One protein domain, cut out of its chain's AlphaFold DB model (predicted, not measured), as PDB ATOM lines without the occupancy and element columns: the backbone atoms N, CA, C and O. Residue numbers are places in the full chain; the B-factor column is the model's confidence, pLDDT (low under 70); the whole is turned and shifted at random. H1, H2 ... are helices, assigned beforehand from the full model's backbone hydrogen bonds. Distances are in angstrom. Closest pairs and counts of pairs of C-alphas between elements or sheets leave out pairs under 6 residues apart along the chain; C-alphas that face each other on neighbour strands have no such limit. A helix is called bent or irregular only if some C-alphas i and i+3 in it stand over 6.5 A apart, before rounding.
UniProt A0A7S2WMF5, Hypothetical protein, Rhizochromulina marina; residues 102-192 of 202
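This is residues 102 to 192 of the 202 residues of the protein "Hypothetical protein" of Rhizochromulina marina (UniProt A0A7S2WMF5). Three helices, H1, H2 and H3, form a small up-and-down bundle, with H3 packed on both H1 and H2 while H1 and H2 come close to each other less firmly. Two shorter helices lie farther out: H4 turns off about crosswise after H3, and a long link, residues 168 to 179, leads round from it to H5, which is near H3. The printed part has 91 residues with five named helices, H1 to H5 in order along the chain, and no named strand; the class is all helix. The whole is compact, with a radius of gyration of the C-alphas of 12.8 A, and rounded, spanning 34 by 31 by 25 A.

Find C-alpha 102 at (258.677, 191.429, 376.542); from there H1 runs through residues 102 to 117, 22.7 A from first to last C-alpha, and ends with C-alpha 117 at (253.864, 189.014, 354.480). Look next at residues 124 to 138 for H2, 21.0 A long. H3 follows at residues 145 to 155, 14.7 A long; it is irregular, with C-alphas 147 and 150 standing 7.3 A apart. Go on to residues 159 to 167 for H4, and then to residues 180 to 185 for H5, which ends with C-alpha 185 at (261.423, 206.039, 377.047).

Begin with the bundle of H1, H2 and H3, up and down, each helix running against the one before it. H1 and H3 touch, closest at the C-alphas of Arg 109 and Ser 152, 4.8 A apart, and run the same way at a steep tilt of 40 degrees. H2 and H3 form a helical hairpin: they touch, closest at the C-alphas of Gly 135 and Pro 146, 4.5 A apart, and run opposite ways at a tilt of 36 degrees, only just steep. H1 and H2 are close but not clearly touching, with the C-alphas of Cys 104 and Val 138 closest at 7.0 A, and run opposite ways at a shallow tilt of 25 degrees. Outward from H3, H4 is close but not clearly touching, about perpendicular at 80 degrees; the closest C-alphas, of Trp 155 and Asn 161, are 6.4 A apart. H5 is near H3, and apart from H1, H2 and H4. In H1, H2, H4 and H5 every O i to N i+4 pair is within hydrogen-bond range; in H3, 4 of 7 are.

Look for the two C-alphas farthest apart at His 123 and Gly 177, 34.0 A. The printed part has no cut. The link from H4 to H5 is long, 12 residues, and the link from H3 to H4 is tight. The mean pLDDT of the printed part is 95.3, and no printed residue is under 70.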
ATOM      1  N   ASP A 102     257.827 191.911 377.626       96.56
ATOM      2  CA  ASP A 102     258.677 191.429 376.542       96.56
ATOM      3  C   ASP A 102     258.010 190.302 375.750       96.56
ATOM      4  O   ASP A 102     257.979 190.399 374.522       96.56
ATOM      5  N   ASP A 103     257.378 189.329 376.417       97.69
ATOM      6  CA  ASP A 103     256.564 188.285 375.770       97.69
ATOM      7  C   ASP A 103     255.553 188.905 374.796       97.69
ATOM      8  O   ASP A 103     255.499 188.563 373.611       97.69
ATOM      9  N   CYS A 104     254.779 189.877 375.286       98.00
ATOM     10  CA  CYS A 104     253.729 190.530 374.513       98.00
ATOM     11  C   CYS A 104     254.293 191.338 373.336       98.00
ATOM     12  O   CYS A 104     253.713 191.341 372.249       98.00
ATOM     13  N   ARG A 105     255.423 192.029 373.526       98.12
ATOM     14  CA  ARG A 105     256.066 192.827 372.470       98.12
ATOM     15  C   ARG A 105     256.677 191.950 371.379       98.12
ATOM     16  O   ARG A 105     256.489 192.255 370.201       98.12
ATOM     17  N   ILE A 106     257.358 190.864 371.746       98.56
ATOM     18  CA  ILE A 106     257.906 189.896 370.783       98.56
ATOM     19  C   ILE A 106     256.757 189.266 369.990       98.56
ATOM     20  O   ILE A 106     256.773 189.295 368.759       98.56
ATOM     21  N   TRP A 107     255.705 188.811 370.683       98.69
ATOM     22  CA  TRP A 107     254.504 188.261 370.055       98.69
ATOM     23  C   TRP A 107     253.896 189.238 369.038       98.69
ATOM     24  O   TRP A 107     253.676 188.868 367.886       98.69
ATOM     25  N   MET A 108     253.693 190.509 369.417       98.69
ATOM     26  CA  MET A 108     253.117 191.524 368.522       98.69
ATOM     27  C   MET A 108     253.995 191.787 367.296       98.69
ATOM     28  O   MET A 108     253.471 191.932 366.194       98.69
ATOM     29  N   ARG A 109     255.321 191.837 367.458       98.62
ATOM     30  CA  ARG A 109     256.261 192.051 366.349       98.62
ATOM     31  C   ARG A 109     256.212 190.915 365.327       98.62
ATOM     32  O   ARG A 109     256.096 191.190 364.132       98.62
ATOM     33  N   LEU A 110     256.235 189.660 365.782       98.81
ATOM     34  CA  LEU A 110     256.103 188.491 364.902       98.81
ATOM     35  C   LEU A 110     254.724 188.440 364.232       98.81
ATOM     36  O   LEU A 110     254.626 188.155 363.038       98.81
ATOM     37  N   HIS A 111     253.668 188.769 364.981       98.75
ATOM     38  CA  HIS A 111     252.292 188.825 364.486       98.75
ATOM     39  C   HIS A 111     252.127 189.871 363.385       98.75
ATOM     40  O   HIS A 111     251.652 189.561 362.297       98.75
ATOM     41  N   PHE A 112     252.576 191.106 363.603       98.69
ATOM     42  CA  PHE A 112     252.477 192.152 362.583       98.69
ATOM     43  C   PHE A 112     253.394 191.902 361.383       98.69
ATOM     44  O   PHE A 112     253.003 192.206 360.258       98.69
ATOM     45  N   TRP A 113     254.552 191.264 361.579       98.69
ATOM     46  CA  TRP A 113     255.389 190.820 360.462       98.69
ATOM     47  C   TRP A 113     254.660 189.787 359.589       98.69
ATOM     48  O   TRP A 113     254.583 189.954 358.371       98.69
ATOM     49  N   ALA A 114     254.035 188.771 360.193       98.69
ATOM     50  CA  ALA A 114     253.216 187.809 359.456       98.69
ATOM     51  C   ALA A 114     252.009 188.467 358.762       98.69
ATOM     52  O   ALA A 114     251.677 188.109 357.631       98.69
ATOM     53  N   ALA A 115     251.377 189.458 359.401       98.12
ATOM     54  CA  ALA A 115     250.269 190.204 358.807       98.12
ATOM     55  C   ALA A 115     250.696 190.886 357.498       98.12
ATOM     56  O   ALA A 115     249.978 190.803 356.501       98.12
ATOM     57  N   ARG A 116     251.892 191.483 357.468       97.25
ATOM     58  CA  ARG A 116     252.462 192.107 356.266       97.25
ATOM     59  C   ARG A 116     252.767 191.091 355.176       97.25
ATOM     60  O   ARG A 116     252.261 191.224 354.071       97.25
ATOM     61  N   GLU A 117     253.510 190.030 355.486       97.81
ATOM     62  CA  GLU A 117     253.864 189.014 354.480       97.81
ATOM     63  C   GLU A 117     252.640 188.302 353.892       97.81
ATOM     64  O   GLU A 117     252.644 187.878 352.732       97.81
ATOM     65  N   SER A 118     251.573 188.187 354.683       97.62
ATOM     66  CA  SER A 118     250.310 187.598 354.247       97.62
ATOM     67  C   SER A 118     249.490 188.480 353.294       97.62
ATOM     68  O   SER A 118     248.551 187.967 352.678       97.62
ATOM     69  N   GLY A 119     249.835 189.766 353.164       96.69
ATOM     70  CA  GLY A 119     249.044 190.784 352.469       96.69
ATOM     71  C   GLY A 119     247.866 191.327 353.291       96.69
ATOM     72  O   GLY A 119     247.097 192.156 352.815       96.69
ATOM     73  N   ALA A 120     247.692 190.894 354.549       94.69
ATOM     74  CA  ALA A 120     246.620 191.404 355.406       94.69
ATOM     75  C   ALA A 120     246.759 192.914 355.667       94.69
ATOM     76  O   ALA A 120     245.755 193.595 355.849       94.69
ATOM     77  N   PHE A 121     247.986 193.443 355.675       96.56
ATOM     78  CA  PHE A 121     248.261 194.870 355.884       96.56
ATOM     79  C   PHE A 121     248.330 195.700 354.593       96.56
ATOM     80  O   PHE A 121     248.581 196.897 354.673       96.56
ATOM     81  N   ASP A 122     248.025 195.125 353.424       94.81
ATOM     82  CA  ASP A 122     248.034 195.868 352.152       94.81
ATOM     83  C   ASP A 122     246.965 196.977 352.117       94.81
ATOM     84  O   ASP A 122     247.109 197.975 351.410       94.81
ATOM     85  N   HIS A 123     245.891 196.836 352.908       92.00
ATOM     86  CA  HIS A 123     244.886 197.880 353.083       92.00
ATOM     87  C   HIS A 123     245.188 198.728 354.338       92.00
ATOM     88  O   HIS A 123     244.981 198.252 355.463       92.00
ATOM     89  N   PRO A 124     245.583 200.010 354.201       89.25
ATOM     90  CA  PRO A 124     246.051 200.825 355.327       89.25
ATOM     91  C   PRO A 124     244.975 201.041 356.401       89.25
ATOM     92  O   PRO A 124     245.272 201.002 357.594       89.25
ATOM     93  N   GLY A 125     243.705 201.175 356.001       92.81
ATOM     94  CA  GLY A 125     242.595 201.283 356.954       92.81
ATOM     95  C   GLY A 125     242.381 200.006 357.778       92.81
ATOM     96  O   GLY A 125     241.984 200.083 358.938       92.81
ATOM     97  N   PHE A 126     242.693 198.833 357.212       93.31
ATOM     98  CA  PHE A 126     242.627 197.583 357.966       93.31
ATOM     99  C   PHE A 126     243.818 197.476 358.911       93.31
ATOM    100  O   PHE A 126     243.619 197.143 360.073       93.31
ATOM    101  N   GLN A 127     245.030 197.813 358.455       96.00
ATOM    102  CA  GLN A 127     246.219 197.844 359.310       96.00
ATOM    103  C   GLN A 127     245.994 198.727 360.548       96.00
ATOM    104  O   GLN A 127     246.211 198.265 361.667       96.00
ATOM    105  N   GLU A 128     245.530 199.970 360.380       94.81
ATOM    106  CA  GLU A 128     245.312 200.879 361.513       94.81
ATOM    107  C   GLU A 128     244.301 200.304 362.516       94.81
ATOM    108  O   GLU A 128     244.567 200.237 363.721       94.81
ATOM    109  N   TYR A 129     243.153 199.852 362.008       95.31
ATOM    110  CA  TYR A 129     242.114 199.237 362.824       95.31
ATOM    111  C   TYR A 129     242.627 197.976 363.538       95.31
ATOM    112  O   TYR A 129     242.420 197.806 364.741       95.31
ATOM    113  N   TYR A 130     243.339 197.104 362.826       96.75
ATOM    114  CA  TYR A 130     243.790 195.818 363.338       96.75
ATOM    115  C   TYR A 130     244.895 195.966 364.391       96.75
ATOM    116  O   TYR A 130     244.916 195.231 365.378       96.75
ATOM    117  N   VAL A 131     245.781 196.956 364.243       97.62
ATOM    118  CA  VAL A 131     246.768 197.284 365.279       97.62
ATOM    119  C   VAL A 131     246.058 197.720 366.565       97.62
ATOM    120  O   VAL A 131     246.386 197.190 367.626       97.62
ATOM    121  N   LYS A 132     245.039 198.594 366.492       95.75
ATOM    122  CA  LYS A 132     244.208 198.971 367.660       95.75
ATOM    123  C   LYS A 132     243.501 197.758 368.270       95.75
ATOM    124  O   LYS A 132     243.515 197.587 369.487       95.75
ATOM    125  N   PHE A 133     242.934 196.895 367.428       95.81
ATOM    126  CA  PHE A 133     242.276 195.656 367.836       95.81
ATOM    127  C   PHE A 133     243.217 194.739 368.635       95.81
ATOM    128  O   PHE A 133     242.876 194.319 369.741       95.81
ATOM    129  N   ILE A 134     244.429 194.477 368.135       97.31
ATOM    130  CA  ILE A 134     245.429 193.676 368.857       97.31
ATOM    131  C   ILE A 134     245.887 194.380 370.137       97.31
ATOM    132  O   ILE A 134     245.982 193.735 371.181       97.31
ATOM    133  N   GLY A 135     246.081 195.699 370.095       96.00
ATOM    134  CA  GLY A 135     246.376 196.513 371.274       96.00
ATOM    135  C   GLY A 135     245.332 196.372 372.386       96.00
ATOM    136  O   GLY A 135     245.680 196.295 373.560       96.00
ATOM    137  N   HIS A 136     244.050 196.274 372.035       94.81
ATOM    138  CA  HIS A 136     242.993 196.015 373.008       94.81
ATOM    139  C   HIS A 136     243.117 194.609 373.612       94.81
ATOM    140  O   HIS A 136     243.120 194.460 374.833       94.81
ATOM    141  N   PHE A 137     243.259 193.571 372.786       94.75
ATOM    142  CA  PHE A 137     243.283 192.191 373.281       94.75
ATOM    143  C   PHE A 137     244.552 191.835 374.059       94.75
ATOM    144  O   PHE A 137     244.464 191.063 375.015       94.75
ATOM    145  N   VAL A 138     245.703 192.424 373.716       96.19
ATOM    146  CA  VAL A 138     246.950 192.181 374.456       96.19
ATOM    147  C   VAL A 138     246.874 192.702 375.897       96.19
ATOM    148  O   VAL A 138     247.484 192.116 376.788       96.19
ATOM    149  N   SER A 139     246.032 193.714 376.162       94.62
ATOM    150  CA  SER A 139     245.820 194.272 377.510       94.62
ATOM    151  C   SER A 139     245.267 193.267 378.530       94.62
ATOM    152  O   SER A 139     245.396 193.477 379.737       94.62
ATOM    153  N   VAL A 140     244.659 192.170 378.058       94.06
ATOM    154  CA  VAL A 140     244.178 191.076 378.914       94.06
ATOM    155  C   VAL A 140     245.343 190.288 379.515       94.06
ATOM    156  O   VAL A 140     245.197 189.726 380.598       94.06
ATOM    157  N   TYR A 141     246.476 190.237 378.818       94.62
ATOM    158  CA  TYR A 141     247.645 189.457 379.212       94.62
ATOM    159  C   TYR A 141     248.649 190.305 379.982       94.62
ATOM    160  O   TYR A 141     249.085 189.905 381.056       94.62
ATOM    161  N   GLU A 142     248.952 191.496 379.471       95.75
ATOM    162  CA  GLU A 142     249.862 192.434 380.113       95.75
ATOM    163  C   GLU A 142     249.343 193.858 379.880       95.75
ATOM    164  O   GLU A 142     249.138 194.299 378.746       95.75
ATOM    165  N   ARG A 143     249.054 194.576 380.970       93.69
ATOM    166  CA  ARG A 143     248.299 195.838 380.923       93.69
ATOM    167  C   ARG A 143     249.098 196.992 380.323       93.69
ATOM    168  O   ARG A 143     248.488 197.961 379.877       93.69
ATOM    169  N   THR A 144     250.427 196.920 380.328       94.00
ATOM    170  CA  THR A 144     251.298 197.979 379.801       94.00
ATOM    171  C   THR A 144     251.663 197.788 378.324       94.00
ATOM    172  O   THR A 144     251.989 198.758 377.636       94.00
ATOM    173  N   ALA A 145     251.513 196.571 377.798       95.69
ATOM    174  CA  ALA A 145     251.790 196.198 376.416       95.69
ATOM    175  C   ALA A 145     251.055 197.019 375.336       95.69
ATOM    176  O   ALA A 145     251.683 197.287 374.306       95.69
ATOM    177  N   PRO A 146     249.792 197.476 375.509       95.81
ATOM    178  CA  PRO A 146     249.075 198.200 374.455       95.81
ATOM    179  C   PRO A 146     249.830 199.424 373.928       95.81
ATOM    180  O   PRO A 146     249.815 199.678 372.726       95.81
ATOM    181  N   ALA A 147     250.574 200.132 374.785       94.62
ATOM    182  CA  ALA A 147     251.374 201.297 374.397       94.62
ATOM    183  C   ALA A 147     252.389 201.002 373.273       94.62
ATOM    184  O   ALA A 147     252.773 201.901 372.525       94.62
ATOM    185  N   PHE A 148     252.797 199.740 373.125       96.25
ATOM    186  CA  PHE A 148     253.832 199.298 372.197       96.25
ATOM    187  C   PHE A 148     253.289 198.683 370.907       96.25
ATOM    188  O   PHE A 148     254.086 198.318 370.046       96.25
ATOM    189  N   ALA A 149     251.972 198.560 370.717       97.06
ATOM    190  CA  ALA A 149     251.442 197.900 369.522       97.06
ATOM    191  C   ALA A 149     251.770 198.677 368.234       97.06
ATOM    192  O   ALA A 149     252.182 198.078 367.243       97.06
ATOM    193  N   ARG A 150     251.680 200.018 368.254       96.06
ATOM    194  CA  ARG A 150     252.105 200.860 367.117       96.06
ATOM    195  C   ARG A 150     253.600 200.743 366.837       96.06
ATOM    196  O   ARG A 150     253.998 200.621 365.683       96.06
ATOM    197  N   GLU A 151     254.424 200.749 367.885       96.81
ATOM    198  CA  GLU A 151     255.871 200.545 367.752       96.81
ATOM    199  C   GLU A 151     256.194 199.165 367.185       96.81
ATOM    200  O   GLU A 151     256.987 199.072 366.259       96.81
ATOM    201  N   SER A 152     255.514 198.118 367.650       98.00
ATOM    202  CA  SER A 152     255.677 196.750 367.151       98.00
ATOM    203  C   SER A 152     255.261 196.625 365.683       98.00
ATOM    204  O   SER A 152     255.933 195.954 364.899       98.00
ATOM    205  N   ALA A 153     254.190 197.316 365.279       97.88
ATOM    206  CA  ALA A 153     253.763 197.370 363.886       97.88
ATOM    207  C   ALA A 153     254.795 198.090 363.004       97.88
ATOM    208  O   ALA A 153     255.113 197.587 361.926       97.88
ATOM    209  N   ARG A 154     255.374 199.211 363.462       97.12
ATOM    210  CA  ARG A 154     256.472 199.897 362.753       97.12
ATOM    211  C   ARG A 154     257.741 199.053 362.694       97.12
ATOM    212  O   ARG A 154     258.362 198.979 361.645       97.12
ATOM    213  N   TRP A 155     258.096 198.376 363.787       97.69
ATOM    214  CA  TRP A 155     259.247 197.477 363.826       97.69
ATOM    215  C   TRP A 155     259.155 196.416 362.726       97.69
ATOM    216  O   TRP A 155     260.127 196.198 362.014       97.69
ATOM    217  N   SER A 156     257.966 195.828 362.539       97.56
ATOM    218  CA  SER A 156     257.718 194.798 361.519       97.56
ATOM    219  C   SER A 156     257.734 195.297 360.068       97.56
ATOM    220  O   SER A 156     257.705 194.487 359.149       97.56
ATOM    221  N   GLU A 157     257.713 196.612 359.852       97.25
ATOM    222  CA  GLU A 157     257.764 197.228 358.519       97.25
ATOM    223  C   GLU A 157     259.192 197.363 357.994       97.25
ATOM    224  O   GLU A 157     259.421 197.418 356.790       97.25
ATOM    225  N   ASP A 158     260.154 197.427 358.910       97.69
ATOM    226  CA  ASP A 158     261.543 197.712 358.603       97.69
ATOM    227  C   ASP A 158     262.315 196.408 358.351       97.69
ATOM    228  O   ASP A 158     262.553 195.602 359.257       97.69
ATOM    229  N   ALA A 159     262.735 196.207 357.101       97.81
ATOM    230  CA  ALA A 159     263.501 195.036 356.686       97.81
ATOM    231  C   ALA A 159     264.831 194.891 357.446       97.81
ATOM    232  O   ALA A 159     265.292 193.772 357.669       97.81
ATOM    233  N   GLU A 160     265.432 195.998 357.891       97.94
ATOM    234  CA  GLU A 160     266.673 195.976 358.661       97.94
ATOM    235  C   GLU A 160     266.448 195.419 360.073       97.94
ATOM    236  O   GLU A 160     267.278 194.665 360.584       97.94
ATOM    237  N   ASN A 161     265.299 195.710 360.690       97.62
ATOM    238  CA  ASN A 161     264.921 195.116 361.972       97.62
ATOM    239  C   ASN A 161     264.747 193.598 361.861       97.62
ATOM    240  O   ASN A 161     265.233 192.857 362.718       97.62
ATOM    241  N   ILE A 162     264.091 193.139 360.792       98.12
ATOM    242  CA  ILE A 162     263.903 191.711 360.516       98.12
ATOM    243  C   ILE A 162     265.257 191.036 360.277       98.12
ATOM    244  O   ILE A 162     265.527 189.992 360.868       98.12
ATOM    245  N   ARG A 163     266.134 191.645 359.467       98.00
ATOM    246  CA  ARG A 163     267.487 191.134 359.209       98.00
ATOM    247  C   ARG A 163     268.276 190.971 360.507       98.00
ATOM    248  O   ARG A 163     268.778 189.883 360.768       98.00
ATOM    249  N   ARG A 164     268.327 192.011 361.347       97.62
ATOM    250  CA  ARG A 164     269.021 191.970 362.647       97.62
ATOM    251  C   ARG A 164     268.466 190.891 363.566       97.62
ATOM    252  O   ARG A 164     269.240 190.173 364.178       97.62
ATOM    253  N   TYR A 165     267.142 190.754 363.640       97.94
ATOM    254  CA  TYR A 165     266.500 189.695 364.420       97.94
ATOM    255  C   TYR A 165     266.910 188.296 363.939       97.94
ATOM    256  O   TYR A 165     267.235 187.438 364.753       97.94
ATOM    257  N   LEU A 166     266.933 188.065 362.624       98.25
ATOM    258  CA  LEU A 166     267.346 186.780 362.058       98.25
ATOM    259  C   LEU A 166     268.840 186.495 362.283       98.25
ATOM    260  O   LEU A 166     269.190 185.370 362.632       98.25
ATOM    261  N   GLU A 167     269.709 187.497 362.126       97.69
ATOM    262  CA  GLU A 167     271.155 187.378 362.369       97.69
ATOM    263  C   GLU A 167     271.502 187.179 363.845       97.69
ATOM    264  O   GLU A 167     272.420 186.430 364.160       97.69
ATOM    265  N   ALA A 168     270.724 187.777 364.750       96.75
ATOM    266  CA  ALA A 168     270.818 187.570 366.192       96.75
ATOM    267  C   ALA A 168     270.218 186.225 366.645       96.75
ATOM    268  O   ALA A 168     269.826 186.074 367.797       96.75
ATOM    269  N   GLY A 169     270.070 185.248 365.742       96.88
ATOM    270  CA  GLY A 169     269.548 183.927 366.088       96.88
ATOM    271  C   GLY A 169     268.094 183.943 366.561       96.88
ATOM    272  O   GLY A 169     267.708 183.082 367.346       96.88
ATOM    273  N   ARG A 170     267.288 184.897 366.072       97.44
ATOM    274  CA  ARG A 170     265.880 185.105 366.455       97.44
ATOM    275  C   ARG A 170     265.702 185.568 367.897       97.44
ATOM    276  O   ARG A 170     264.724 185.229 368.557       97.44
ATOM    277  N   GLU A 171     266.619 186.406 368.368       94.69
ATOM    278  CA  GLU A 171     266.491 187.098 369.645       94.69
ATOM    279  C   GLU A 171     266.194 188.590 369.450       94.69
ATOM    280  O   GLU A 171     266.838 189.289 368.670       94.69
ATOM    281  N   MET A 172     265.201 189.114 370.177       94.12
ATOM    282  CA  MET A 172     264.893 190.551 370.199       94.12
ATOM    283  C   MET A 172     265.569 191.230 371.395       94.12
ATOM    284  O   MET A 172     264.918 191.565 372.389       94.12
ATOM    285  N   GLU A 173     266.882 191.446 371.297       87.25
ATOM    286  CA  GLU A 173     267.706 192.052 372.361       87.25
ATOM    287  C   GLU A 173     267.200 193.435 372.809       87.25
ATOM    288  O   GLU A 173     267.304 193.804 373.974       87.25
ATOM    289  N   ASN A 174     266.569 194.196 371.908       86.38
ATOM    290  CA  ASN A 174     265.978 195.503 372.216       86.38
ATOM    291  C   ASN A 174     264.612 195.428 372.934       86.38
ATOM    292  O   ASN A 174     263.915 196.443 373.052       86.38
ATOM    293  N   VAL A 175     264.188 194.236 373.351       92.56
ATOM    294  CA  VAL A 175     262.923 193.988 374.056       92.56
ATOM    295  C   VAL A 175     263.154 193.207 375.341       92.56
ATOM    296  O   VAL A 175     262.645 193.628 376.382       92.56
ATOM    297  N   LYS A 176     263.907 192.103 375.274       89.31
ATOM    298  CA  LYS A 176     264.142 191.210 376.416       89.31
ATOM    299  C   LYS A 176     264.796 191.959 377.583       89.31
ATOM    300  O   LYS A 176     265.756 192.703 377.400       89.31
ATOM    301  N   GLY A 177     264.273 191.747 378.790       85.38
ATOM    302  CA  GLY A 177     264.874 192.259 380.030       85.38
ATOM    303  C   GLY A 177     264.773 193.773 380.254       85.38
ATOM    304  O   GLY A 177     265.311 194.275 381.243       85.38
ATOM    305  N   LEU A 178     264.080 194.519 379.389       91.56
ATOM    306  CA  LEU A 178     263.841 195.942 379.616       91.56
ATOM    307  C   LEU A 178     262.750 196.156 380.667       91.56
ATOM    308  O   LEU A 178     261.649 195.617 380.566       91.56
ATOM    309  N   SER A 179     263.013 197.038 381.632       92.81
ATOM    310  CA  SER A 179     261.953 197.566 382.492       92.81
ATOM    311  C   SER A 179     260.945 198.382 381.677       92.81
ATOM    312  O   SER A 179     261.283 198.979 380.649       92.81
ATOM    313  N   TYR A 180     259.717 198.506 382.187       92.69
ATOM    314  CA  TYR A 180     258.695 199.354 381.569       92.69
ATOM    315  C   TYR A 180     259.188 200.795 381.332       92.69
ATOM    316  O   TYR A 180     258.964 201.358 380.264       92.69
ATOM    317  N   HIS A 181     259.923 201.382 382.286       92.88
ATOM    318  CA  HIS A 181     260.449 202.746 382.161       92.88
ATOM    319  C   HIS A 181     261.482 202.882 381.028       92.88
ATOM    320  O   HIS A 181     261.468 203.865 380.283       92.88
ATOM    321  N   GLN A 182     262.365 201.893 380.865       94.31
ATOM    322  CA  GLN A 182     263.313 201.865 379.748       94.31
ATOM    323  C   GLN A 182     262.574 201.716 378.415       94.31
ATOM    324  O   GLN A 182     262.821 202.487 377.489       94.31
ATOM    325  N   ALA A 183     261.619 200.783 378.341       94.38
ATOM    326  CA  ALA A 183     260.845 200.536 377.131       94.38
ATOM    327  C   ALA A 183     260.035 201.773 376.710       94.38
ATOM    328  O   ALA A 183     260.086 202.184 375.552       94.38
ATOM    329  N   ILE A 184     259.335 202.423 377.647       93.75
ATOM    330  CA  ILE A 184     258.486 203.578 377.334       93.75
ATOM    331  C   ILE A 184     259.292 204.809 376.913       93.75
ATOM    332  O   ILE A 184     258.830 205.611 376.100       93.75
ATOM    333  N   SER A 185     260.522 204.945 377.415       93.06
ATOM    334  CA  SER A 185     261.423 206.039 377.047       93.06
ATOM    335  C   SER A 185     261.872 205.964 375.584       93.06
ATOM    336  O   SER A 185     262.181 206.999 374.995       93.06
ATOM    337  N   ALA A 186     261.848 204.775 374.974       91.62
ATOM    338  CA  ALA A 186     262.148 204.590 373.557       91.62
ATOM    339  C   ALA A 186     260.982 204.982 372.629       91.62
ATOM    340  O   ALA A 186     261.191 205.160 371.429       91.62
ATOM    341  N   LEU A 187     259.759 205.143 373.151       93.44
ATOM    342  CA  LEU A 187     258.623 205.586 372.343       93.44
ATOM    343  C   LEU A 187     258.704 207.091 372.033       93.44
ATOM    344  O   LEU A 187     259.153 207.873 372.890       93.44
ATOM    345  N   PRO A 188     258.201 207.526 370.857       92.31
ATOM    346  CA  PRO A 188     258.004 208.942 370.569       92.31
ATOM    347  C   PRO A 188     257.194 209.612 371.680       92.31
ATOM    348  O   PRO A 188     256.213 209.047 372.158       92.31
ATOM    349  N   ILE A 189     257.574 210.830 372.080       90.06
ATOM    350  CA  ILE A 189     256.982 211.535 373.234       90.06
ATOM    351  C   ILE A 189     255.446 211.588 373.157       90.06
ATOM    352  O   ILE A 189     254.778 211.356 374.159       90.06
ATOM    353  N   HIS A 190     254.890 211.831 371.968       88.06
ATOM    354  CA  HIS A 190     253.444 211.933 371.741       88.06
ATOM    355  C   HIS A 190     252.699 210.585 371.786       88.06
ATOM    356  O   HIS A 190     251.470 210.564 371.837       88.06
ATOM    357  N   GLU A 191     253.415 209.459 371.763       88.94
ATOM    358  CA  GLU A 191     252.843 208.116 371.901       88.94
ATOM    359  C   GLU A 191     252.956 207.551 373.316       88.94
ATOM    360  O   GLU A 191     252.355 206.516 373.606       88.94
ATOM    361  N   ARG A 192     253.707 208.213 374.204       90.00
ATOM    362  CA  ARG A 192     253.852 207.764 375.588       90.00
ATOM    363  C   ARG A 192     252.500 207.880 376.310       90.00
ATOM    364  O   ARG A 192     251.860 208.932 376.215       90.00
TER     365      ARG A 192